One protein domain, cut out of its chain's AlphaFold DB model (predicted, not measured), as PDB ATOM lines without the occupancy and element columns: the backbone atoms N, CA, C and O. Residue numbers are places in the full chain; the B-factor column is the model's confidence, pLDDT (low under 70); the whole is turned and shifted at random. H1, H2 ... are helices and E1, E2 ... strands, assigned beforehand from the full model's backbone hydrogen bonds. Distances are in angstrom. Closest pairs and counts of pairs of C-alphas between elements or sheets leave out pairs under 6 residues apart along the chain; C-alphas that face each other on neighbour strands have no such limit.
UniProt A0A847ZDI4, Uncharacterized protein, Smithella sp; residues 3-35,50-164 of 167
ATOM      1  N   VAL A   3     -20.119 -23.897 -58.550       81.38
ATOM      2  CA  VAL A   3     -19.470 -23.424 -59.773       81.38
ATOM      3  C   VAL A   3     -20.536 -22.924 -60.729       81.38
ATOM      4  O   VAL A   3     -21.463 -23.666 -61.047       81.38
ATOM      5  N   PHE A   4     -20.376 -21.702 -61.225       84.06
ATOM      6  CA  PHE A   4     -21.193 -21.156 -62.302       84.06
ATOM      7  C   PHE A   4     -20.372 -21.094 -63.587       84.06
ATOM      8  O   PHE A   4     -19.284 -20.517 -63.603       84.06
ATOM      9  N   LYS A   5     -20.872 -21.709 -64.662       87.25
ATOM     10  CA  LYS A   5     -20.179 -21.800 -65.950       87.25
ATOM     11  C   LYS A   5     -20.917 -21.025 -67.029       87.25
ATOM     12  O   LYS A   5     -22.132 -21.145 -67.188       87.25
ATOM     13  N   ILE A   6     -20.153 -20.282 -67.818       88.62
ATOM     14  CA  ILE A   6     -20.610 -19.591 -69.021       88.62
ATOM     15  C   ILE A   6     -19.734 -20.046 -70.181       88.62
ATOM     16  O   ILE A   6     -18.522 -20.162 -70.021       88.62
ATOM     17  N   LYS A   7     -20.336 -20.299 -71.345       88.88
ATOM     18  CA  LYS A   7     -19.618 -20.684 -72.560       88.88
ATOM     19  C   LYS A   7     -20.109 -19.873 -73.754       88.88
ATOM     20  O   LYS A   7     -21.302 -19.595 -73.868       88.88
ATOM     21  N   PHE A   8     -19.189 -19.552 -74.649       89.56
ATOM     22  CA  PHE A   8     -19.419 -18.887 -75.921       89.56
ATOM     23  C   PHE A   8     -18.757 -19.688 -77.046       89.56
ATOM     24  O   PHE A   8     -17.713 -20.305 -76.828       89.56
ATOM     25  N   GLY A   9     -19.337 -19.661 -78.245       87.06
ATOM     26  CA  GLY A   9     -18.806 -20.366 -79.416       87.06
ATOM     27  C   GLY A   9     -19.194 -21.845 -79.484       87.06
ATOM     28  O   GLY A   9     -20.086 -22.305 -78.779       87.06
ATOM     29  N   LYS A  10     -18.562 -22.612 -80.377       77.12
ATOM     30  CA  LYS A  10     -18.955 -24.012 -80.638       77.12
ATOM     31  C   LYS A  10     -18.405 -24.976 -79.569       77.12
ATOM     32  O   LYS A  10     -17.532 -24.644 -78.771       77.12
ATOM     33  N   SER A  11     -18.932 -26.198 -79.524       65.31
ATOM     34  CA  SER A  11     -18.352 -27.296 -78.735       65.31
ATOM     35  C   SER A  11     -17.459 -28.174 -79.613       65.31
ATOM     36  O   SER A  11     -17.837 -28.458 -80.744       65.31
ATOM     37  N   GLY A  12     -16.300 -28.594 -79.095       58.38
ATOM     38  CA  GLY A  12     -15.323 -29.445 -79.788       58.38
ATOM     39  C   GLY A  12     -13.878 -28.989 -79.543       58.38
ATOM     40  O   GLY A  12     -13.658 -27.835 -79.189       58.38
ATOM     41  N   GLU A  13     -12.907 -29.887 -79.725       55.69
ATOM     42  CA  GLU A  13     -11.468 -29.625 -79.499       55.69
ATOM     43  C   GLU A  13     -10.831 -28.698 -80.547       55.69
ATOM     44  O   GLU A  13      -9.770 -28.131 -80.313       55.69
ATOM     45  N   LYS A  14     -11.489 -28.508 -81.696       69.75
ATOM     46  CA  LYS A  14     -11.050 -27.623 -82.788       69.75
ATOM     47  C   LYS A  14     -12.121 -26.587 -83.087       69.75
ATOM     48  O   LYS A  14     -12.705 -26.558 -84.166       69.75
ATOM     49  N   ALA A  15     -12.446 -25.785 -82.083       82.19
ATOM     50  CA  ALA A  15     -13.463 -24.757 -82.189       82.19
ATOM     51  C   ALA A  15     -13.013 -23.478 -81.493       82.19
ATOM     52  O   ALA A  15     -12.524 -23.509 -80.362       82.19
ATOM     53  N   ASP A  16     -13.275 -22.345 -82.146       88.94
ATOM     54  CA  ASP A  16     -13.272 -21.056 -81.473       88.94
ATOM     55  C   ASP A  16     -14.375 -21.063 -80.415       88.94
ATOM     56  O   ASP A  16     -15.578 -21.096 -80.722       88.94
ATOM     57  N   ALA A  17     -13.949 -21.066 -79.161       91.56
ATOM     58  CA  ALA A  17     -14.828 -21.018 -78.017       91.56
ATOM     59  C   ALA A  17     -14.084 -20.426 -76.833       91.56
ATOM     60  O   ALA A  17     -12.882 -20.601 -76.676       91.56
ATOM     61  N   PHE A  18     -14.819 -19.770 -75.955       92.06
ATOM     62  CA  PHE A  18     -14.272 -19.373 -74.671       92.06
ATOM     63  C   PHE A  18     -15.313 -19.583 -73.590       92.06
ATOM     64  O   PHE A  18     -16.508 -19.746 -73.857       92.06
ATOM     65  N   GLY A  19     -14.868 -19.611 -72.349       90.75
ATOM     66  CA  GLY A  19     -15.781 -19.714 -71.237       90.75
ATOM     67  C   GLY A  19     -15.195 -19.201 -69.948       90.75
ATOM     68  O   GLY A  19     -14.022 -18.847 -69.856       90.75
ATOM     69  N   ILE A  20     -16.081 -19.120 -68.967       90.94
ATOM     70  CA  ILE A  20     -15.806 -18.560 -67.657       90.94
ATOM     71  C   ILE A  20     -16.375 -19.510 -66.615       90.94
ATOM     72  O   ILE A  20     -17.507 -19.982 -66.742       90.94
ATOM     73  N   ARG A  21     -15.582 -19.799 -65.591       89.12
ATOM     74  CA  ARG A  21     -15.958 -20.555 -64.397       89.12
ATOM     75  C   ARG A  21     -15.812 -19.607 -63.233       89.12
ATOM     76  O   ARG A  21     -14.715 -19.124 -62.996       89.12
ATOM     77  N   PHE A  22     -16.897 -19.383 -62.514       87.94
ATOM     78  CA  PHE A  22     -16.884 -18.728 -61.217       87.94
ATOM     79  C   PHE A  22     -16.963 -19.820 -60.161       87.94
ATOM     80  O   PHE A  22     -17.850 -20.670 -60.239       87.94
ATOM     81  N   LEU A  23     -16.035 -19.823 -59.214       86.50
ATOM     82  CA  LEU A  23     -15.943 -20.786 -58.124       86.50
ATOM     83  C   LEU A  23     -16.043 -20.031 -56.800       86.50
ATOM     84  O   LEU A  23     -15.174 -19.218 -56.493       86.50
ATOM     85  N   GLY A  24     -17.104 -20.279 -56.039       83.38
ATOM     86  CA  GLY A  24     -17.332 -19.612 -54.760       83.38
ATOM     87  C   GLY A  24     -18.800 -19.632 -54.351       83.38
ATOM     88  O   GLY A  24     -19.591 -20.438 -54.853       83.38
ATOM     89  N   ASP A  25     -19.156 -18.732 -53.443       83.31
ATOM     90  CA  ASP A  25     -20.546 -18.477 -53.086       83.31
ATOM     91  C   ASP A  25     -21.157 -17.394 -53.974       83.31
ATOM     92  O   ASP A  25     -20.469 -16.596 -54.607       83.31
ATOM     93  N   PHE A  26     -22.482 -17.369 -54.025       83.12
ATOM     94  CA  PHE A  26     -23.249 -16.623 -55.013       83.12
ATOM     95  C   PHE A  26     -24.427 -15.928 -54.333       83.12
ATOM     96  O   PHE A  26     -25.133 -16.546 -53.533       83.12
ATOM     97  N   ASP A  27     -24.627 -14.647 -54.633       80.06
ATOM     98  CA  ASP A  27     -25.749 -13.874 -54.110       80.06
ATOM     99  C   ASP A  27     -26.995 -14.028 -55.006       80.06
ATOM    100  O   ASP A  27     -26.962 -13.738 -56.204       80.06
ATOM    101  N   GLY A  28     -28.098 -14.512 -54.428       65.00
ATOM    102  CA  GLY A  28     -29.405 -14.627 -55.085       65.00
ATOM    103  C   GLY A  28     -29.564 -15.714 -56.168       65.00
ATOM    104  O   GLY A  28     -28.726 -16.595 -56.371       65.00
ATOM    105  N   LYS A  29     -30.711 -15.667 -56.868       63.03
ATOM    106  CA  LYS A  29     -31.008 -16.512 -58.040       63.03
ATOM    107  C   LYS A  29     -30.276 -15.942 -59.254       63.03
ATOM    108  O   LYS A  29     -30.757 -15.012 -59.896       63.03
ATOM    109  N   MET A  30     -29.111 -16.489 -59.569       63.47
ATOM    110  CA  MET A  30     -28.367 -16.074 -60.757       63.47
ATOM    111  C   MET A  30     -29.126 -16.464 -62.018       63.47
ATOM    112  O   MET A  30     -29.665 -17.566 -62.114       63.47
ATOM    113  N   GLY A  31     -29.223 -15.506 -62.943       53.28
ATOM    114  CA  GLY A  31     -30.084 -15.589 -64.118       53.28
ATOM    115  C   GLY A  31     -29.808 -16.798 -65.014       53.28
ATOM    116  O   GLY A  31     -28.738 -17.404 -64.972       53.28
ATOM    117  N   GLN A  32     -30.784 -17.096 -65.875       55.59
ATOM    118  CA  GLN A  32     -30.909 -18.267 -66.764       55.59
ATOM    119  C   GLN A  32     -29.784 -18.464 -67.808       55.59
ATOM    120  O   GLN A  32     -29.933 -19.238 -68.749       55.59
ATOM    121  N   ASN A  33     -28.658 -17.763 -67.686       58.62
ATOM    122  CA  ASN A  33     -27.691 -17.608 -68.767       58.62
ATOM    123  C   ASN A  33     -26.438 -18.494 -68.602       58.62
ATOM    124  O   ASN A  33     -25.534 -18.448 -69.432       58.62
ATOM    125  N   GLY A  34     -26.331 -19.305 -67.555       62.06
ATOM    126  CA  GLY A  34     -25.220 -20.247 -67.371       62.06
ATOM    127  C   GLY A  34     -25.663 -21.493 -66.617       62.06
ATOM    128  O   GLY A  34     -26.826 -21.599 -66.228       62.06
ATOM    129  N   SER A  35     -24.747 -22.434 -66.411       67.75
ATOM    130  CA  SER A  35     -25.037 -23.667 -65.676       67.75
ATOM    131  C   SER A  35     -24.346 -23.685 -64.318       67.75
ATOM    132  O   SER A  35     -23.176 -23.324 -64.188       67.75
ATOM    133  N   THR A  50     -12.047 -20.324 -48.815       58.72
ATOM    134  CA  THR A  50     -13.268 -19.565 -49.137       58.72
ATOM    135  C   THR A  50     -13.103 -18.437 -50.163       58.72
ATOM    136  O   THR A  50     -13.974 -17.573 -50.280       58.72
ATOM    137  N   HIS A  51     -12.000 -18.401 -50.910       69.06
ATOM    138  CA  HIS A  51     -11.739 -17.332 -51.860       69.06
ATOM    139  C   HIS A  51     -12.468 -17.565 -53.182       69.06
ATOM    140  O   HIS A  51     -12.394 -18.625 -53.803       69.06
ATOM    141  N   GLN A  52     -13.143 -16.518 -53.642       84.19
ATOM    142  CA  GLN A  52     -13.756 -16.463 -54.958       84.19
ATOM    143  C   GLN A  52     -12.693 -16.575 -56.042       84.19
ATOM    144  O   GLN A  52     -11.795 -15.738 -56.128       84.19
ATOM    145  N   ARG A  53     -12.816 -17.579 -56.907       87.62
ATOM    146  CA  ARG A  53     -11.918 -17.768 -58.047       87.62
ATOM    147  C   ARG A  53     -12.677 -17.678 -59.350       87.62
ATOM    148  O   ARG A  53     -13.820 -18.128 -59.453       87.62
ATOM    149  N   ILE A  54     -12.018 -17.124 -60.356       89.44
ATOM    150  CA  ILE A  54     -12.495 -17.151 -61.729       89.44
ATOM    151  C   ILE A  54     -11.441 -17.765 -62.630       89.44
ATOM    152  O   ILE A  54     -10.274 -17.396 -62.566       89.44
ATOM    153  N   THR A  55     -11.867 -18.689 -63.483       90.56
ATOM    154  CA  THR A  55     -11.061 -19.200 -64.594       90.56
ATOM    155  C   THR A  55     -11.719 -18.757 -65.883       90.56
ATOM    156  O   THR A  55     -12.886 -19.079 -66.119       90.56
ATOM    157  N   ILE A  56     -10.964 -18.077 -66.736       92.56
ATOM    158  CA  ILE A  56     -11.370 -17.763 -68.102       92.56
ATOM    159  C   ILE A  56     -10.474 -18.561 -69.043       92.56
ATOM    160  O   ILE A  56      -9.254 -18.537 -68.897       92.56
ATOM    161  N   TRP A  57     -11.072 -19.283 -69.987       91.94
ATOM    162  CA  TRP A  57     -10.341 -20.069 -70.979       91.94
ATOM    163  C   TRP A  57     -10.802 -19.754 -72.391       91.94
ATOM    164  O   TRP A  57     -11.979 -19.475 -72.609       91.94
ATOM    165  N   PHE A  58      -9.879 -19.875 -73.336       91.75
ATOM    166  CA  PHE A  58     -10.075 -19.682 -74.765       91.75
ATOM    167  C   PHE A  58      -9.502 -20.889 -75.508       91.75
ATOM    168  O   PHE A  58      -8.410 -21.357 -75.196       91.75
ATOM    169  N   THR A  59     -10.231 -21.380 -76.501       89.69
ATOM    170  CA  THR A  59      -9.795 -22.398 -77.462       89.69
ATOM    171  C   THR A  59      -9.855 -21.822 -78.865       89.69
ATOM    172  O   THR A  59     -10.656 -20.922 -79.143       89.69
ATOM    173  N   PHE A  60      -9.010 -22.331 -79.749       86.94
ATOM    174  CA  PHE A  60      -8.902 -21.868 -81.124       86.94
ATOM    175  C   PHE A  60      -9.281 -22.980 -82.097       86.94
ATOM    176  O   PHE A  60      -8.892 -24.134 -81.932       86.94
ATOM    177  N   GLU A  61     -10.010 -22.634 -83.158       86.38
ATOM    178  CA  GLU A  61     -10.265 -23.567 -84.264       86.38
ATOM    179  C   GLU A  61      -8.971 -23.955 -84.994       86.38
ATOM    180  O   GLU A  61      -8.814 -25.085 -85.456       86.38
ATOM    181  N   ARG A  62      -8.025 -23.015 -85.072       82.81
ATOM    182  CA  ARG A  62      -6.698 -23.205 -85.660       82.81
ATOM    183  C   ARG A  62      -5.632 -22.853 -84.635       82.81
ATOM    184  O   ARG A  62      -5.783 -21.855 -83.932       82.81
ATOM    185  N   ILE A  63      -4.558 -23.639 -84.602       81.38
ATOM    186  CA  ILE A  63      -3.391 -23.354 -83.762       81.38
ATOM    187  C   ILE A  63      -2.846 -21.952 -84.065       81.38
ATOM    188  O   ILE A  63      -2.895 -21.495 -85.211       81.38
ATOM    189  N   ARG A  64      -2.354 -21.259 -83.039       81.62
ATOM    190  CA  ARG A  64      -1.835 -19.887 -83.135       81.62
ATOM    191  C   ARG A  64      -0.401 -19.805 -82.622       81.62
ATOM    192  O   ARG A  64      -0.075 -20.551 -81.709       81.62
ATOM    193  N   PRO A  65       0.443 -18.891 -83.125       81.81
ATOM    194  CA  PRO A  65       1.807 -18.737 -82.617       81.81
ATOM    195  C   PRO A  65       1.836 -18.460 -81.107       81.81
ATOM    196  O   PRO A  65       1.042 -17.650 -80.618       81.81
ATOM    197  N   TYR A  66       2.762 -19.085 -80.378       79.25
ATOM    198  CA  TYR A  66       2.863 -18.958 -78.919       79.25
ATOM    199  C   TYR A  66       3.022 -17.507 -78.442       79.25
ATOM    200  O   TYR A  66       2.366 -17.105 -77.482       79.25
ATOM    201  N   ASP A  67       3.808 -16.684 -79.145       76.38
ATOM    202  CA  ASP A  67       3.960 -15.249 -78.840       76.38
ATOM    203  C   ASP A  67       2.629 -14.497 -78.870       76.38
ATOM    204  O   ASP A  67       2.332 -13.667 -78.008       76.38
ATOM    205  N   THR A  68       1.788 -14.821 -79.854       85.19
ATOM    206  CA  THR A  68       0.456 -14.221 -79.982       85.19
ATOM    207  C   THR A  68      -0.419 -14.617 -78.793       85.19
ATOM    208  O   THR A  68      -1.085 -13.771 -78.198       85.19
ATOM    209  N   VAL A  69      -0.388 -15.893 -78.407       86.56
ATOM    210  CA  VAL A  69      -1.179 -16.406 -77.281       86.56
ATOM    211  C   VAL A  69      -0.671 -15.875 -75.940       86.56
ATOM    212  O   VAL A  69      -1.477 -15.518 -75.084       86.56
ATOM    213  N   SER A  70       0.641 -15.707 -75.785       85.69
ATOM    214  CA  SER A  70       1.252 -15.061 -74.617       85.69
ATOM    215  C   SER A  70       0.808 -13.602 -74.479       85.69
ATOM    216  O   SER A  70       0.492 -13.147 -73.377       85.69
ATOM    217  N   GLY A  71       0.686 -12.884 -75.601       89.62
ATOM    218  CA  GLY A  71       0.068 -11.558 -75.647       89.62
ATOM    219  C   GLY A  71      -1.365 -11.561 -75.106       89.62
ATOM    220  O   GLY A  71      -1.696 -10.746 -74.244       89.62
ATOM    221  N   PHE A  72      -2.187 -12.528 -75.525       93.50
ATOM    222  CA  PHE A  72      -3.564 -12.669 -75.035       93.50
ATOM    223  C   PHE A  72      -3.646 -13.025 -73.548       93.50
ATOM    224  O   PHE A  72      -4.515 -12.511 -72.844       93.50
ATOM    225  N   VAL A  73      -2.735 -13.864 -73.041       91.06
ATOM    226  CA  VAL A  73      -2.631 -14.164 -71.602       91.06
ATOM    227  C   VAL A  73      -2.337 -12.892 -70.809       91.06
ATOM    228  O   VAL A  73      -2.968 -12.659 -69.773       91.06
ATOM    229  N   ARG A  74      -1.426 -12.041 -71.299       91.88
ATOM    230  CA  ARG A  74      -1.117 -10.749 -70.670       91.88
ATOM    231  C   ARG A  74      -2.333  -9.824 -70.672       91.88
ATOM    232  O   ARG A  74      -2.678  -9.297 -69.622       91.88
ATOM    233  N   GLU A  75      -3.011  -9.671 -71.808       94.81
ATOM    234  CA  GLU A  75      -4.226  -8.844 -71.911       94.81
ATOM    235  C   GLU A  75      -5.336  -9.321 -70.965       94.81
ATOM    236  O   GLU A  75      -5.938  -8.516 -70.254       94.81
ATOM    237  N   LEU A  76      -5.573 -10.635 -70.899       94.75
ATOM    238  CA  LEU A  76      -6.542 -11.219 -69.973       94.75
ATOM    239  C   LEU A  76      -6.146 -10.980 -68.511       94.75
ATOM    240  O   LEU A  76      -7.002 -10.690 -67.677       94.75
ATOM    241  N   SER A  77      -4.857 -11.094 -68.200       93.06
ATOM    242  CA  SER A  77      -4.339 -10.877 -66.851       93.06
ATOM    243  C   SER A  77      -4.525  -9.432 -66.394       93.06
ATOM    244  O   SER A  77      -4.969  -9.208 -65.272       93.06
ATOM    245  N   GLU A  78      -4.238  -8.453 -67.255       94.81
ATOM    246  CA  GLU A  78      -4.459  -7.037 -66.937       94.81
ATOM    247  C   GLU A  78      -5.947  -6.723 -66.751       94.81
ATOM    248  O   GLU A  78      -6.326  -6.120 -65.749       94.81
ATOM    249  N   LEU A  79      -6.815  -7.243 -67.624       94.75
ATOM    250  CA  LEU A  79      -8.268  -7.116 -67.481       94.75
ATOM    251  C   LEU A  79      -8.765  -7.668 -66.137       94.75
ATOM    252  O   LEU A  79      -9.632  -7.079 -65.492       94.75
ATOM    253  N   LEU A  80      -8.222  -8.801 -65.689       92.75
ATOM    254  CA  LEU A  80      -8.573  -9.402 -64.402       92.75
ATOM    255  C   LEU A  80      -8.075  -8.562 -63.218       92.75
ATOM    256  O   LEU A  80      -8.827  -8.368 -62.259       92.75
ATOM    257  N   LYS A  81      -6.865  -8.003 -63.299       92.62
ATOM    258  CA  LYS A  81      -6.328  -7.081 -62.284       92.62
ATOM    259  C   LYS A  81      -7.169  -5.810 -62.165       92.62
ATOM    260  O   LYS A  81      -7.508  -5.420 -61.051       92.62
ATOM    261  N   GLU A  82      -7.599  -5.219 -63.284       92.56
ATOM    262  CA  GLU A  82      -8.529  -4.073 -63.302       92.56
ATOM    263  C   GLU A  82      -9.860  -4.379 -62.593       92.56
ATOM    264  O   GLU A  82     -10.530  -3.483 -62.079       92.56
ATOM    265  N   LYS A  83     -10.255  -5.657 -62.543       90.12
ATOM    266  CA  LYS A  83     -11.455  -6.142 -61.850       90.12
ATOM    267  C   LYS A  83     -11.185  -6.582 -60.403       90.12
ATOM    268  O   LYS A  83     -12.060  -7.221 -59.814       90.12
ATOM    269  N   ASP A  84     -10.038  -6.228 -59.820       90.88
ATOM    270  CA  ASP A  84      -9.624  -6.580 -58.449       90.88
ATOM    271  C   ASP A  84      -9.440  -8.098 -58.242       90.88
ATOM    272  O   ASP A  84      -9.888  -8.688 -57.255       90.88
ATOM    273  N   TYR A  85      -8.802  -8.752 -59.214       91.19
ATOM    274  CA  TYR A  85      -8.359 -10.139 -59.096       91.19
ATOM    275  C   TYR A  85      -6.832 -10.248 -59.121       91.19
ATOM    276  O   TYR A  85      -6.150  -9.586 -59.901       91.19
ATOM    277  N   ILE A  86      -6.299 -11.150 -58.302       90.25
ATOM    278  CA  ILE A  86      -4.891 -11.550 -58.305       90.25
ATOM    279  C   ILE A  86      -4.748 -12.812 -59.143       90.25
ATOM    280  O   ILE A  86      -5.394 -13.827 -58.870       90.25
ATOM    281  N   ILE A  87      -3.873 -12.766 -60.145       88.69
ATOM    282  CA  ILE A  87      -3.563 -13.932 -60.975       88.69
ATOM    283  C   ILE A  87      -2.880 -14.992 -60.113       88.69
ATOM    284  O   ILE A  87      -1.894 -14.705 -59.438       88.69
ATOM    285  N   LYS A  88      -3.413 -16.216 -60.134       86.31
ATOM    286  CA  LYS A  88      -2.814 -17.366 -59.449       86.31
ATOM    287  C   LYS A  88      -1.998 -18.211 -60.411       86.31
ATOM    288  O   LYS A  88      -0.880 -18.583 -60.087       86.31
ATOM    289  N   TYR A  89      -2.552 -18.491 -61.587       81.62
ATOM    290  CA  TYR A  89      -1.879 -19.266 -62.625       81.62
ATOM    291  C   TYR A  89      -2.463 -18.976 -64.007       81.62
ATOM    292  O   TYR A  89      -3.628 -18.593 -64.152       81.62
ATOM    293  N   SER A  90      -1.645 -19.195 -65.030       81.50
ATOM    294  CA  SER A  90      -2.009 -19.094 -66.442       81.50
ATOM    295  C   SER A  90      -1.400 -20.253 -67.216       81.50
ATOM    296  O   SER A  90      -0.281 -20.658 -66.913       81.50
ATOM    297  N   PHE A  91      -2.103 -20.742 -68.230       80.56
ATOM    298  CA  PHE A  91      -1.672 -21.877 -69.041       80.56
ATOM    299  C   PHE A  91      -1.848 -21.590 -70.526       80.56
ATOM    300  O   PHE A  91      -2.851 -20.996 -70.924       80.56
ATOM    301  N   ILE A  92      -0.902 -22.075 -71.326       80.44
ATOM    302  CA  ILE A  92      -0.946 -22.151 -72.789       80.44
ATOM    303  C   ILE A  92      -0.797 -23.637 -73.140       80.44
ATOM    304  O   ILE A  92      -0.003 -24.322 -72.506       80.44
ATOM    305  N   ASP A  93      -1.584 -24.148 -74.089       68.06
ATOM    306  CA  ASP A  93      -1.549 -25.564 -74.519       68.06
ATOM    307  C   ASP A  93      -1.866 -26.630 -73.471       68.06
ATOM    308  O   ASP A  93      -1.346 -27.741 -73.450       68.06
ATOM    309  N   GLY A  94      -2.853 -26.319 -72.649       53.94
ATOM    310  CA  GLY A  94      -3.481 -27.285 -71.772       53.94
ATOM    311  C   GLY A  94      -4.583 -26.583 -71.015       53.94
ATOM    312  O   GLY A  94      -4.328 -25.667 -70.232       53.94
ATOM    313  N   LEU A  95      -5.831 -26.981 -71.251       50.16
ATOM    314  CA  LEU A  95      -6.918 -26.615 -70.353       50.16
ATOM    315  C   LEU A  95      -6.709 -27.422 -69.071       50.16
ATOM    316  O   LEU A  95      -7.197 -28.546 -68.963       50.16
ATOM    317  N   PHE A  96      -5.936 -26.875 -68.129       45.88
ATOM    318  CA  PHE A  96      -5.704 -27.516 -66.840       45.88
ATOM    319  C   PHE A  96      -7.042 -27.885 -66.194       45.88
ATOM    320  O   PHE A  96      -8.030 -27.137 -66.276       45.88
ATOM    321  N   ASN A  97      -7.094 -29.051 -65.553       40.16
ATOM    322  CA  ASN A  97      -8.292 -29.478 -64.860       40.16
ATOM    323  C   ASN A  97      -8.481 -28.636 -63.591       40.16
ATOM    324  O   ASN A  97      -8.007 -28.981 -62.516       40.16
ATOM    325  N   THR A  98      -9.205 -27.523 -63.712       40.69
ATOM    326  CA  THR A  98      -9.426 -26.558 -62.621       40.69
ATOM    327  C   THR A  98     -10.234 -27.102 -61.432       40.69
ATOM    328  O   THR A  98     -10.585 -26.326 -60.547       40.69
ATOM    329  N   THR A  99     -10.619 -28.386 -61.419       38.56
ATOM    330  CA  THR A  99     -11.149 -29.060 -60.217       38.56
ATOM    331  C   THR A  99     -10.053 -29.591 -59.298       38.56
ATOM    332  O   THR A  99     -10.354 -29.934 -58.161       38.56
ATOM    333  N   LEU A 100      -8.804 -29.657 -59.762       43.22
ATOM    334  CA  LEU A 100      -7.647 -29.991 -58.939       43.22
ATOM    335  C   LEU A 100      -7.116 -28.681 -58.352       43.22
ATOM    336  O   LEU A 100      -6.341 -27.962 -58.974       43.22
ATOM    337  N   LEU A 101      -7.657 -28.313 -57.189       45.66
ATOM    338  CA  LEU A 101      -7.325 -27.075 -56.479       45.66
ATOM    339  C   LEU A 101      -5.934 -27.116 -55.816       45.66
ATOM    340  O   LEU A 101      -5.452 -26.052 -55.437       45.66
ATOM    341  N   ASP A 102      -5.294 -28.294 -55.770       41.78
ATOM    342  CA  ASP A 102      -4.081 -28.593 -54.996       41.78
ATOM    343  C   ASP A 102      -3.058 -29.445 -55.779       41.78
ATOM    344  O   ASP A 102      -2.559 -30.448 -55.271       41.78
ATOM    345  N   ASP A 103      -2.741 -29.097 -57.030       39.53
ATOM    346  CA  ASP A 103      -1.590 -29.733 -57.683       39.53
ATOM    347  C   ASP A 103      -0.297 -29.031 -57.240       39.53
ATOM    348  O   ASP A 103      -0.074 -27.857 -57.543       39.53
ATOM    349  N   ALA A 104       0.525 -29.737 -56.461       38.47
ATOM    350  CA  ALA A 104       1.749 -29.212 -55.850       38.47
ATOM    351  C   ALA A 104       2.868 -28.938 -56.871       38.47
ATOM    352  O   ALA A 104       3.846 -28.274 -56.537       38.47
ATOM    353  N   ASN A 105       2.714 -29.429 -58.105       40.34
ATOM    354  CA  ASN A 105       3.678 -29.281 -59.187       40.34
ATOM    355  C   ASN A 105       2.991 -28.713 -60.438       40.34
ATOM    356  O   ASN A 105       2.627 -29.475 -61.338       40.34
ATOM    357  N   PRO A 106       2.801 -27.385 -60.544       42.38
ATOM    358  CA  PRO A 106       2.494 -26.789 -61.837       42.38
ATOM    359  C   PRO A 106       3.643 -27.119 -62.810       42.38
ATOM    360  O   PRO A 106       4.805 -26.992 -62.421       42.38
ATOM    361  N   PRO A 107       3.371 -27.556 -64.055       45.22
ATOM    362  CA  PRO A 107       4.435 -27.781 -65.022       45.22
ATOM    363  C   PRO A 107       5.162 -26.459 -65.285       45.22
ATOM    364  O   PRO A 107       4.583 -25.506 -65.808       45.22
ATOM    365  N   GLU A 108       6.432 -26.397 -64.885       40.25
ATOM    366  CA  GLU A 108       7.343 -25.332 -65.284       40.25
ATOM    367  C   GLU A 108       7.714 -25.517 -66.758       40.25
ATOM    368  O   GLU A 108       8.188 -26.579 -67.162       40.25
ATOM    369  N   GLY A 109       7.527 -24.474 -67.565       41.19
ATOM    370  CA  GLY A 109       8.094 -24.434 -68.909       41.19
ATOM    371  C   GLY A 109       7.447 -23.404 -69.821       41.19
ATOM    372  O   GLY A 109       6.468 -23.696 -70.500       41.19
ATOM    373  N   PHE A 110       8.033 -22.210 -69.895       38.06
ATOM    374  CA  PHE A 110       7.920 -21.393 -71.102       38.06
ATOM    375  C   PHE A 110       8.929 -21.951 -72.117       38.06
ATOM    376  O   PHE A 110      10.134 -21.772 -71.947       38.06
ATOM    377  N   SER A 111       8.461 -22.668 -73.138       41.41
ATOM    378  CA  SER A 111       9.295 -23.061 -74.286       41.41
ATOM    379  C   SER A 111       9.705 -21.815 -75.093       41.41
ATOM    380  O   SER A 111       8.920 -20.870 -75.173       41.41
ATOM    381  N   ASP A 112      10.906 -21.787 -75.697       40.19
ATOM    382  CA  ASP A 112      11.380 -20.633 -76.496       40.19
ATOM    383  C   ASP A 112      10.405 -20.360 -77.660       40.19
ATOM    384  O   ASP A 112      10.272 -21.201 -78.547       40.19
ATOM    385  N   PRO A 113       9.724 -19.205 -77.707       46.00
ATOM    386  CA  PRO A 113       8.601 -18.948 -78.614       46.00
ATOM    387  C   PRO A 113       8.912 -19.034 -80.119       46.00
ATOM    388  O   PRO A 113       7.992 -19.003 -80.936       46.00
ATOM    389  N   ARG A 114      10.189 -19.145 -80.501       40.88
ATOM    390  CA  ARG A 114      10.659 -19.141 -81.895       40.88
ATOM    391  C   ARG A 114      10.647 -20.506 -82.593       40.88
ATOM    392  O   ARG A 114      10.947 -20.557 -83.784       40.88
ATOM    393  N   ASP A 115      10.311 -21.590 -81.900       45.12
ATOM    394  CA  ASP A 115      10.220 -22.919 -82.515       45.12
ATOM    395  C   ASP A 115       8.887 -23.076 -83.289       45.12
ATOM    396  O   ASP A 115       7.824 -22.866 -82.703       45.12
ATOM    397  N   PRO A 116       8.866 -23.455 -84.585       39.72
ATOM    398  CA  PRO A 116       7.633 -23.654 -85.362       39.72
ATOM    399  C   PRO A 116       6.664 -24.708 -84.789       39.72
ATOM    400  O   PRO A 116       5.505 -24.757 -85.203       39.72
ATOM    401  N   GLY A 117       7.125 -25.541 -83.846       49.44
ATOM    402  CA  GLY A 117       6.300 -26.454 -83.042       49.44
ATOM    403  C   GLY A 117       5.565 -25.796 -81.863       49.44
ATOM    404  O   GLY A 117       4.679 -26.423 -81.287       49.44
ATOM    405  N   ASN A 118       5.870 -24.537 -81.531       59.53
ATOM    406  CA  ASN A 118       5.264 -23.772 -80.437       59.53
ATOM    407  C   ASN A 118       4.035 -23.009 -80.936       59.53
ATOM    408  O   ASN A 118       4.000 -21.778 -81.023       59.53
ATOM    409  N   ALA A 119       3.015 -23.766 -81.320       64.12
ATOM    410  CA  ALA A 119       1.725 -23.226 -81.702       64.12
ATOM    411  C   ALA A 119       0.648 -23.763 -80.770       64.12
ATOM    412  O   ALA A 119       0.550 -24.968 -80.564       64.12
ATOM    413  N   ALA A 120      -0.186 -22.853 -80.274       76.44
ATOM    414  CA  ALA A 120      -1.138 -23.146 -79.237       76.44
ATOM    415  C   ALA A 120      -2.578 -23.283 -79.711       76.44
ATOM    416  O   ALA A 120      -3.064 -22.535 -80.561       76.44
ATOM    417  N   THR A 121      -3.271 -24.244 -79.116       81.75
ATOM    418  CA  THR A 121      -4.682 -24.589 -79.346       81.75
ATOM    419  C   THR A 121      -5.626 -23.838 -78.406       81.75
ATOM    420  O   THR A 121      -6.832 -23.770 -78.649       81.75
ATOM    421  N   GLY A 122      -5.088 -23.224 -77.352       87.62
ATOM    422  CA  GLY A 122      -5.853 -22.451 -76.389       87.62
ATOM    423  C   GLY A 122      -5.010 -21.953 -75.223       87.62
ATOM    424  O   GLY A 122      -3.813 -22.228 -75.124       87.62
ATOM    425  N   PHE A 123      -5.661 -21.219 -74.329       89.00
ATOM    426  CA  PHE A 123      -5.067 -20.743 -73.087       89.00
ATOM    427  C   PHE A 123      -6.123 -20.577 -71.996       89.00
ATOM    428  O   PHE A 123      -7.328 -20.536 -72.262       89.00
ATOM    429  N   SER A 124      -5.679 -20.459 -70.749       89.62
ATOM    430  CA  SER A 124      -6.545 -20.100 -69.631       89.62
ATOM    431  C   SER A 124      -5.814 -19.278 -68.582       89.62
ATOM    432  O   SER A 124      -4.600 -19.387 -68.430       89.62
ATOM    433  N   VAL A 125      -6.558 -18.457 -67.849       89.44
ATOM    434  CA  VAL A 125      -6.058 -17.713 -66.692       89.44
ATOM    435  C   VAL A 125      -7.017 -17.935 -65.538       89.44
ATOM    436  O   VAL A 125      -8.232 -17.780 -65.699       89.44
ATOM    437  N   THR A 126      -6.465 -18.294 -64.382       88.44
ATOM    438  CA  THR A 126      -7.206 -18.346 -63.124       88.44
ATOM    439  C   THR A 126      -6.720 -17.267 -62.187       88.44
ATOM    440  O   THR A 126      -5.523 -17.107 -61.938       88.44
ATOM    441  N   ALA A 127      -7.682 -16.543 -61.640       89.31
ATOM    442  CA  ALA A 127      -7.444 -15.462 -60.719       89.31
ATOM    443  C   ALA A 127      -8.370 -15.578 -59.508       89.31
ATOM    444  O   ALA A 127      -9.465 -16.136 -59.581       89.31
ATOM    445  N   GLU A 128      -7.908 -15.061 -58.384       89.44
ATOM    446  CA  GLU A 128      -8.616 -15.053 -57.113       89.44
ATOM    447  C   GLU A 128      -8.989 -13.624 -56.755       89.44
ATOM    448  O   GLU A 128      -8.205 -12.701 -56.980       89.44
ATOM    449  N   LYS A 129     -10.194 -13.427 -56.227       88.69
ATOM    450  CA  LYS A 129     -10.648 -12.107 -55.822       88.69
ATOM    451  C   LYS A 129      -9.765 -11.593 -54.692       88.69
ATOM    452  O   LYS A 129      -9.567 -12.289 -53.699       88.69
ATOM    453  N   HIS A 130      -9.264 -10.374 -54.844       82.00
ATOM    454  CA  HIS A 130      -8.439  -9.748 -53.820       82.00
ATOM    455  C   HIS A 130      -9.289  -9.225 -52.651       82.00
ATOM    456  O   HIS A 130      -8.943  -9.443 -51.492       82.00
ATOM    457  N   SER A 131     -10.441  -8.598 -52.928       71.12
ATOM    458  CA  SER A 131     -11.374  -8.184 -51.872       71.12
ATOM    459  C   SER A 131     -11.934  -9.369 -51.073       71.12
ATOM    460  O   SER A 131     -12.314 -10.386 -51.650       71.12
ATOM    461  N   ALA A 132     -12.134  -9.182 -49.763       60.53
ATOM    462  CA  ALA A 132     -12.778 -10.140 -48.851       60.53
ATOM    463  C   ALA A 132     -14.291 -10.358 -49.104       60.53
ATOM    464  O   ALA A 132     -15.035 -10.750 -48.202       60.53
ATOM    465  N   LYS A 133     -14.791 -10.063 -50.312       63.28
ATOM    466  CA  LYS A 133     -16.190 -10.308 -50.664       63.28
ATOM    467  C   LYS A 133     -16.467 -11.804 -50.602       63.28
ATOM    468  O   LYS A 133     -15.804 -12.602 -51.252       63.28
ATOM    469  N   LEU A 134     -17.493 -12.165 -49.835       71.31
ATOM    470  CA  LEU A 134     -17.847 -13.562 -49.595       71.31
ATOM    471  C   LEU A 134     -18.651 -14.169 -50.754       71.31
ATOM    472  O   LEU A 134     -18.548 -15.364 -50.995       71.31
ATOM    473  N   LYS A 135     -19.420 -13.374 -51.520       84.88
ATOM    474  CA  LYS A 135     -20.305 -13.884 -52.595       84.88
ATOM    475  C   LYS A 135     -20.187 -13.125 -53.919       84.88
ATOM    476  O   LYS A 135     -20.076 -11.900 -53.918       84.88
ATOM    477  N   PHE A 136     -20.207 -13.852 -55.035       86.12
ATOM    478  CA  PHE A 136     -20.290 -13.271 -56.368       86.12
ATOM    479  C   PHE A 136     -21.656 -12.626 -56.540       86.12
ATOM    480  O   PHE A 136     -22.688 -13.228 -56.237       86.12
ATOM    481  N   THR A 137     -21.664 -11.412 -57.071       86.94
ATOM    482  CA  THR A 137     -22.900 -10.709 -57.419       86.94
ATOM    483  C   THR A 137     -23.211 -10.883 -58.901       86.94
ATOM    484  O   THR A 137     -22.318 -11.127 -59.715       86.94
ATOM    485  N   VAL A 138     -24.479 -10.703 -59.283       85.44
ATOM    486  CA  VAL A 138     -24.878 -10.710 -60.701       85.44
ATOM    487  C   VAL A 138     -24.104  -9.651 -61.493       85.44
ATOM    488  O   VAL A 138     -23.602  -9.951 -62.573       85.44
ATOM    489  N   ASN A 139     -23.934  -8.449 -60.934       87.12
ATOM    490  CA  ASN A 139     -23.201  -7.358 -61.581       87.12
ATOM    491  C   ASN A 139     -21.738  -7.718 -61.845       87.12
ATOM    492  O   ASN A 139     -21.212  -7.408 -62.908       87.12
ATOM    493  N   GLU A 140     -21.083  -8.398 -60.904       88.50
ATOM    494  CA  GLU A 140     -19.707  -8.852 -61.080       88.50
ATOM    495  C   GLU A 140     -19.591  -9.909 -62.178       88.50
ATOM    496  O   GLU A 140     -18.748  -9.779 -63.066       88.50
ATOM    497  N   ILE A 141     -20.477 -10.907 -62.165       88.69
ATOM    498  CA  ILE A 141     -20.516 -11.950 -63.194       88.69
ATOM    499  C   ILE A 141     -20.734 -11.331 -64.576       88.69
ATOM    500  O   ILE A 141     -20.022 -11.687 -65.515       88.69
ATOM    501  N   VAL A 142     -21.687 -10.405 -64.711       88.88
ATOM    502  CA  VAL A 142     -21.964  -9.693 -65.968       88.88
ATOM    503  C   VAL A 142     -20.744  -8.888 -66.405       88.88
ATOM    504  O   VAL A 142     -20.262  -9.087 -67.514       88.88
ATOM    505  N   SER A 143     -20.176  -8.079 -65.513       91.00
ATOM    506  CA  SER A 143     -19.006  -7.241 -65.792       91.00
ATOM    507  C   SER A 143     -17.786  -8.054 -66.252       91.00
ATOM    508  O   SER A 143     -17.118  -7.673 -67.215       91.00
ATOM    509  N   VAL A 144     -17.487  -9.185 -65.602       91.81
ATOM    510  CA  VAL A 144     -16.401 -10.089 -66.025       91.81
ATOM    511  C   VAL A 144     -16.742 -10.759 -67.360       91.81
ATOM    512  O   VAL A 144     -15.881 -10.869 -68.231       91.81
ATOM    513  N   SER A 145     -18.002 -11.160 -67.554       90.94
ATOM    514  CA  SER A 145     -18.458 -11.805 -68.792       90.94
ATOM    515  C   SER A 145     -18.367 -10.893 -70.009       90.94
ATOM    516  O   SER A 145     -17.927 -11.330 -71.068       90.94
ATOM    517  N   GLU A 146     -18.768  -9.632 -69.870       92.06
ATOM    518  CA  GLU A 146     -18.700  -8.627 -70.931       92.06
ATOM    519  C   GLU A 146     -17.254  -8.283 -71.284       92.06
ATOM    520  O   GLU A 146     -16.907  -8.201 -72.462       92.06
ATOM    521  N   ALA A 147     -16.391  -8.146 -70.275       93.44
ATOM    522  CA  ALA A 147     -14.972  -7.891 -70.483       93.44
ATOM    523  C   ALA A 147     -14.300  -9.066 -71.224       93.44
ATOM    524  O   ALA A 147     -13.623  -8.856 -72.232       93.44
ATOM    525  N   ALA A 148     -14.568 -10.306 -70.802       93.31
ATOM    526  CA  ALA A 148     -14.088 -11.505 -71.488       93.31
ATOM    527  C   ALA A 148     -14.643 -11.627 -72.917       93.31
ATOM    528  O   ALA A 148     -13.907 -11.991 -73.830       93.31
ATOM    529  N   ALA A 149     -15.915 -11.280 -73.140       93.25
ATOM    530  CA  ALA A 149     -16.516 -11.285 -74.471       93.25
ATOM    531  C   ALA A 149     -15.901 -10.227 -75.397       93.25
ATOM    532  O   ALA A 149     -15.674 -10.505 -76.576       93.25
ATOM    533  N   LYS A 150     -15.572  -9.041 -74.871       94.19
ATOM    534  CA  LYS A 150     -14.851  -8.002 -75.614       94.19
ATOM    535  C   LYS A 150     -13.460  -8.486 -76.024       94.19
ATOM    536  O   LYS A 150     -13.105  -8.340 -77.189       94.19
ATOM    537  N   LEU A 151     -12.718  -9.108 -75.105       94.31
ATOM    538  CA  LEU A 151     -11.422  -9.713 -75.423       94.31
ATOM    539  C   LEU A 151     -11.569 -10.842 -76.452       94.31
ATOM    540  O   LEU A 151     -10.826 -10.887 -77.428       94.31
ATOM    541  N   GLY A 152     -12.577 -11.705 -76.302       93.00
ATOM    542  CA  GLY A 152     -12.892 -12.742 -77.281       93.00
ATOM    543  C   GLY A 152     -13.133 -12.173 -78.677       93.00
ATOM    544  O   GLY A 152     -12.576 -12.681 -79.645       93.00
ATOM    545  N   ARG A 153     -13.880 -11.069 -78.801       93.56
ATOM    546  CA  ARG A 153     -14.066 -10.391 -80.092       93.56
ATOM    547  C   ARG A 153     -12.736  -9.948 -80.703       93.56
ATOM    548  O   ARG A 153     -12.559 -10.120 -81.906       93.56
ATOM    549  N   THR A 154     -11.819  -9.407 -79.902       93.19
ATOM    550  CA  THR A 154     -10.472  -9.027 -80.359       93.19
ATOM    551  C   THR A 154      -9.684 -10.249 -80.832       93.19
ATOM    552  O   THR A 154      -9.143 -10.244 -81.934       93.19
ATOM    553  N   ILE A 155      -9.681 -11.327 -80.047       92.94
ATOM    554  CA  ILE A 155      -8.938 -12.561 -80.336       92.94
ATOM    555  C   ILE A 155      -9.460 -13.258 -81.601       92.94
ATOM    556  O   ILE A 155      -8.676 -13.709 -82.440       92.94
ATOM    557  N   TYR A 156     -10.779 -13.386 -81.749       92.44
ATOM    558  CA  TYR A 156     -11.405 -14.137 -82.843       92.44
ATOM    559  C   TYR A 156     -11.752 -13.276 -84.064       92.44
ATOM    560  O   TYR A 156     -12.156 -13.820 -85.089       92.44
ATOM    561  N   GLY A 157     -11.659 -11.947 -83.966       92.25
ATOM    562  CA  GLY A 157     -12.102 -11.011 -85.008       92.25
ATOM    563  C   GLY A 157     -13.624 -10.972 -85.217       92.25
ATOM    564  O   GLY A 157     -14.110 -10.293 -86.120       92.25
ATOM    565  N   ARG A 158     -14.399 -11.694 -84.395       91.25
ATOM    566  CA  ARG A 158     -15.861 -11.823 -84.480       91.25
ATOM    567  C   ARG A 158     -16.473 -12.075 -83.107       91.25
ATOM    568  O   ARG A 158     -15.809 -12.584 -82.208       91.25
ATOM    569  N   ASN A 159     -17.757 -11.768 -82.962       90.75
ATOM    570  CA  ASN A 159     -18.502 -12.141 -81.762       90.75
ATOM    571  C   ASN A 159     -18.781 -13.647 -81.773       90.75
ATOM    572  O   ASN A 159     -19.231 -14.190 -82.783       90.75
ATOM    573  N   LEU A 160     -18.542 -14.309 -80.642       89.75
ATOM    574  CA  LEU A 160     -19.012 -15.670 -80.412       89.75
ATOM    575  C   LEU A 160     -20.289 -15.613 -79.583       89.75
ATOM    576  O   LEU A 160     -20.333 -14.956 -78.543       89.75
ATOM    577  N   GLU A 161     -21.331 -16.298 -80.042       87.56
ATOM    578  CA  GLU A 161     -22.602 -16.341 -79.329       87.56
ATOM    579  C   GLU A 161     -22.495 -17.176 -78.058       87.56
ATOM    580  O   GLU A 161     -21.775 -18.178 -77.996       87.56
ATOM    581  N   ARG A 162     -23.238 -16.764 -77.032       82.38
ATOM    582  CA  ARG A 162     -23.336 -17.494 -75.773       82.38
ATOM    583  C   ARG A 162     -24.129 -18.779 -75.986       82.38
ATOM    584  O   ARG A 162     -25.253 -18.744 -76.477       82.38
ATOM    585  N   VAL A 163     -23.579 -19.906 -75.552       79.06
ATOM    586  CA  VAL A 163     -24.252 -21.205 -75.632       79.06
ATOM    587  C   VAL A 163     -25.119 -21.394 -74.397       79.06
ATOM    588  O   VAL A 163     -24.639 -21.273 -73.266       79.06
ATOM    589  N   ARG A 164     -26.390 -21.753 -74.598       65.44
ATOM    590  CA  ARG A 164     -27.197 -22.315 -73.513       65.44
ATOM    591  C   ARG A 164     -26.650 -23.697 -73.186       65.44
ATOM    592  O   ARG A 164     -26.775 -24.626 -73.979       65.44
TER     593      ARG A 164
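Overview. This is residues 3 to 35 and 50 to 164 of the 167 residues of an uncharacterized protein of Smithella sp (UniProt A0A847ZDI4). A single, twisted sheet of five strands makes one layer, and two helices, H1 and H2, lie side by side over one face of it, running opposite ways along the strands; no named helix covers the other face. A long link between E4 and E5 runs outside this slab, and its residues 100 to 105 stick out. The printed part has 148 residues, with two named helices and five named strands in the order E1, E2, E3, H1, E4, E5, H2; the sheet runs E1, E2, E3, E5, E4, all antiparallel. The class is mixed, helices and strands. The whole is compact, with a radius of gyration of the C-alphas of 15.1 A and spans of 48 by 35 by 25 A.

Along the chain. Find C-alpha 3 at (-19.470, -23.424, -59.773); from there strand E1, residues 3 to 9, runs 19.9 A to C-alpha 9. Strand E2, residues 17 to 26, covers 24.9 A and bends by 63 degrees at residue 23. After the cut, look for strand E3, residues 53 to 65, 28.2 A long, which bends by 106 degrees at residue 62. Helix H1 begins at the next residue, with C-alpha 66 at (2.863, -18.958, -78.919), and its residues 66 to 82 cover 24.4 A. Strand E4, residues 85 to 92, bends by 63 degrees at residue 88. Strand E5, residues 119 to 129, covers 30.8 A and bends by 51 degrees at residue 122. Helix H2, residues 138 to 156, covers 26.1 A and ends with C-alpha 156 at (-11.405, -14.137, -82.843).

Arrangement. Begin with the sheet, whose edge strands are E1 and E4. E1 and E2 form a hairpin; look at N 6 and O 20, 2.9 A apart and within hydrogen-bond range. Between E2 and E3, antiparallel at 172 degrees, N 21 and O 55 are within that range at 2.8 A. Between E3 and E5, N 58 and O 123 are within it at 2.8 A, and beyond the bend in E3 so are N 120 and O 64 at 2.7 A. E4 and E5 form the other hairpin, where N 126 and O 89 are within range at 2.9 A. H1 is on the sheet at a height of 8.3 A, over E5 and E4, and runs along the strands, at 14 degrees to E5 on the local plane; the closest C-alphas of H1 and E5 are those of Tyr 66 and Ala 119, 5.2 A apart. E3, H1 and E4 form a split strand-helix-strand unit, two strands running the same way with E5 between them in the sheet, and its crossover is right-handed. H2 is on the same face at a height of 9.6 A, over E1, E2 and E3, and runs along the strands, at 17 degrees to E2 on the local plane; its closest C-alphas to E2 are those of Gly 152 and Phe 18, 7.3 A apart. H1, with residues 72 to 79 alone, touches residues 147 to 155 of H2; the closest C-alphas, of Leu 79 and Ala 147, are 7.4 A apart. The two helices run opposite ways at a shallow tilt of 23 degrees. In both H1 and H2 every O i to N i+4 pair is within hydrogen-bond range. E1 and E4 are apart.

Size, cuts and confidence. The two C-alphas farthest apart are those of Gly 28 and Asp 115, at 48.9 A. Residues 36 to 49 are not printed, and C-alphas 35 and 50 are 20.7 A apart across the cut. The link from E4 to E5, residues 93 to 118, is long. The mean pLDDT of the printed part is 77.0; look for values under 70 at residues 11 to 14, 28 to 35, 50 to 51, 93 to 119, 132 to 133 and 164.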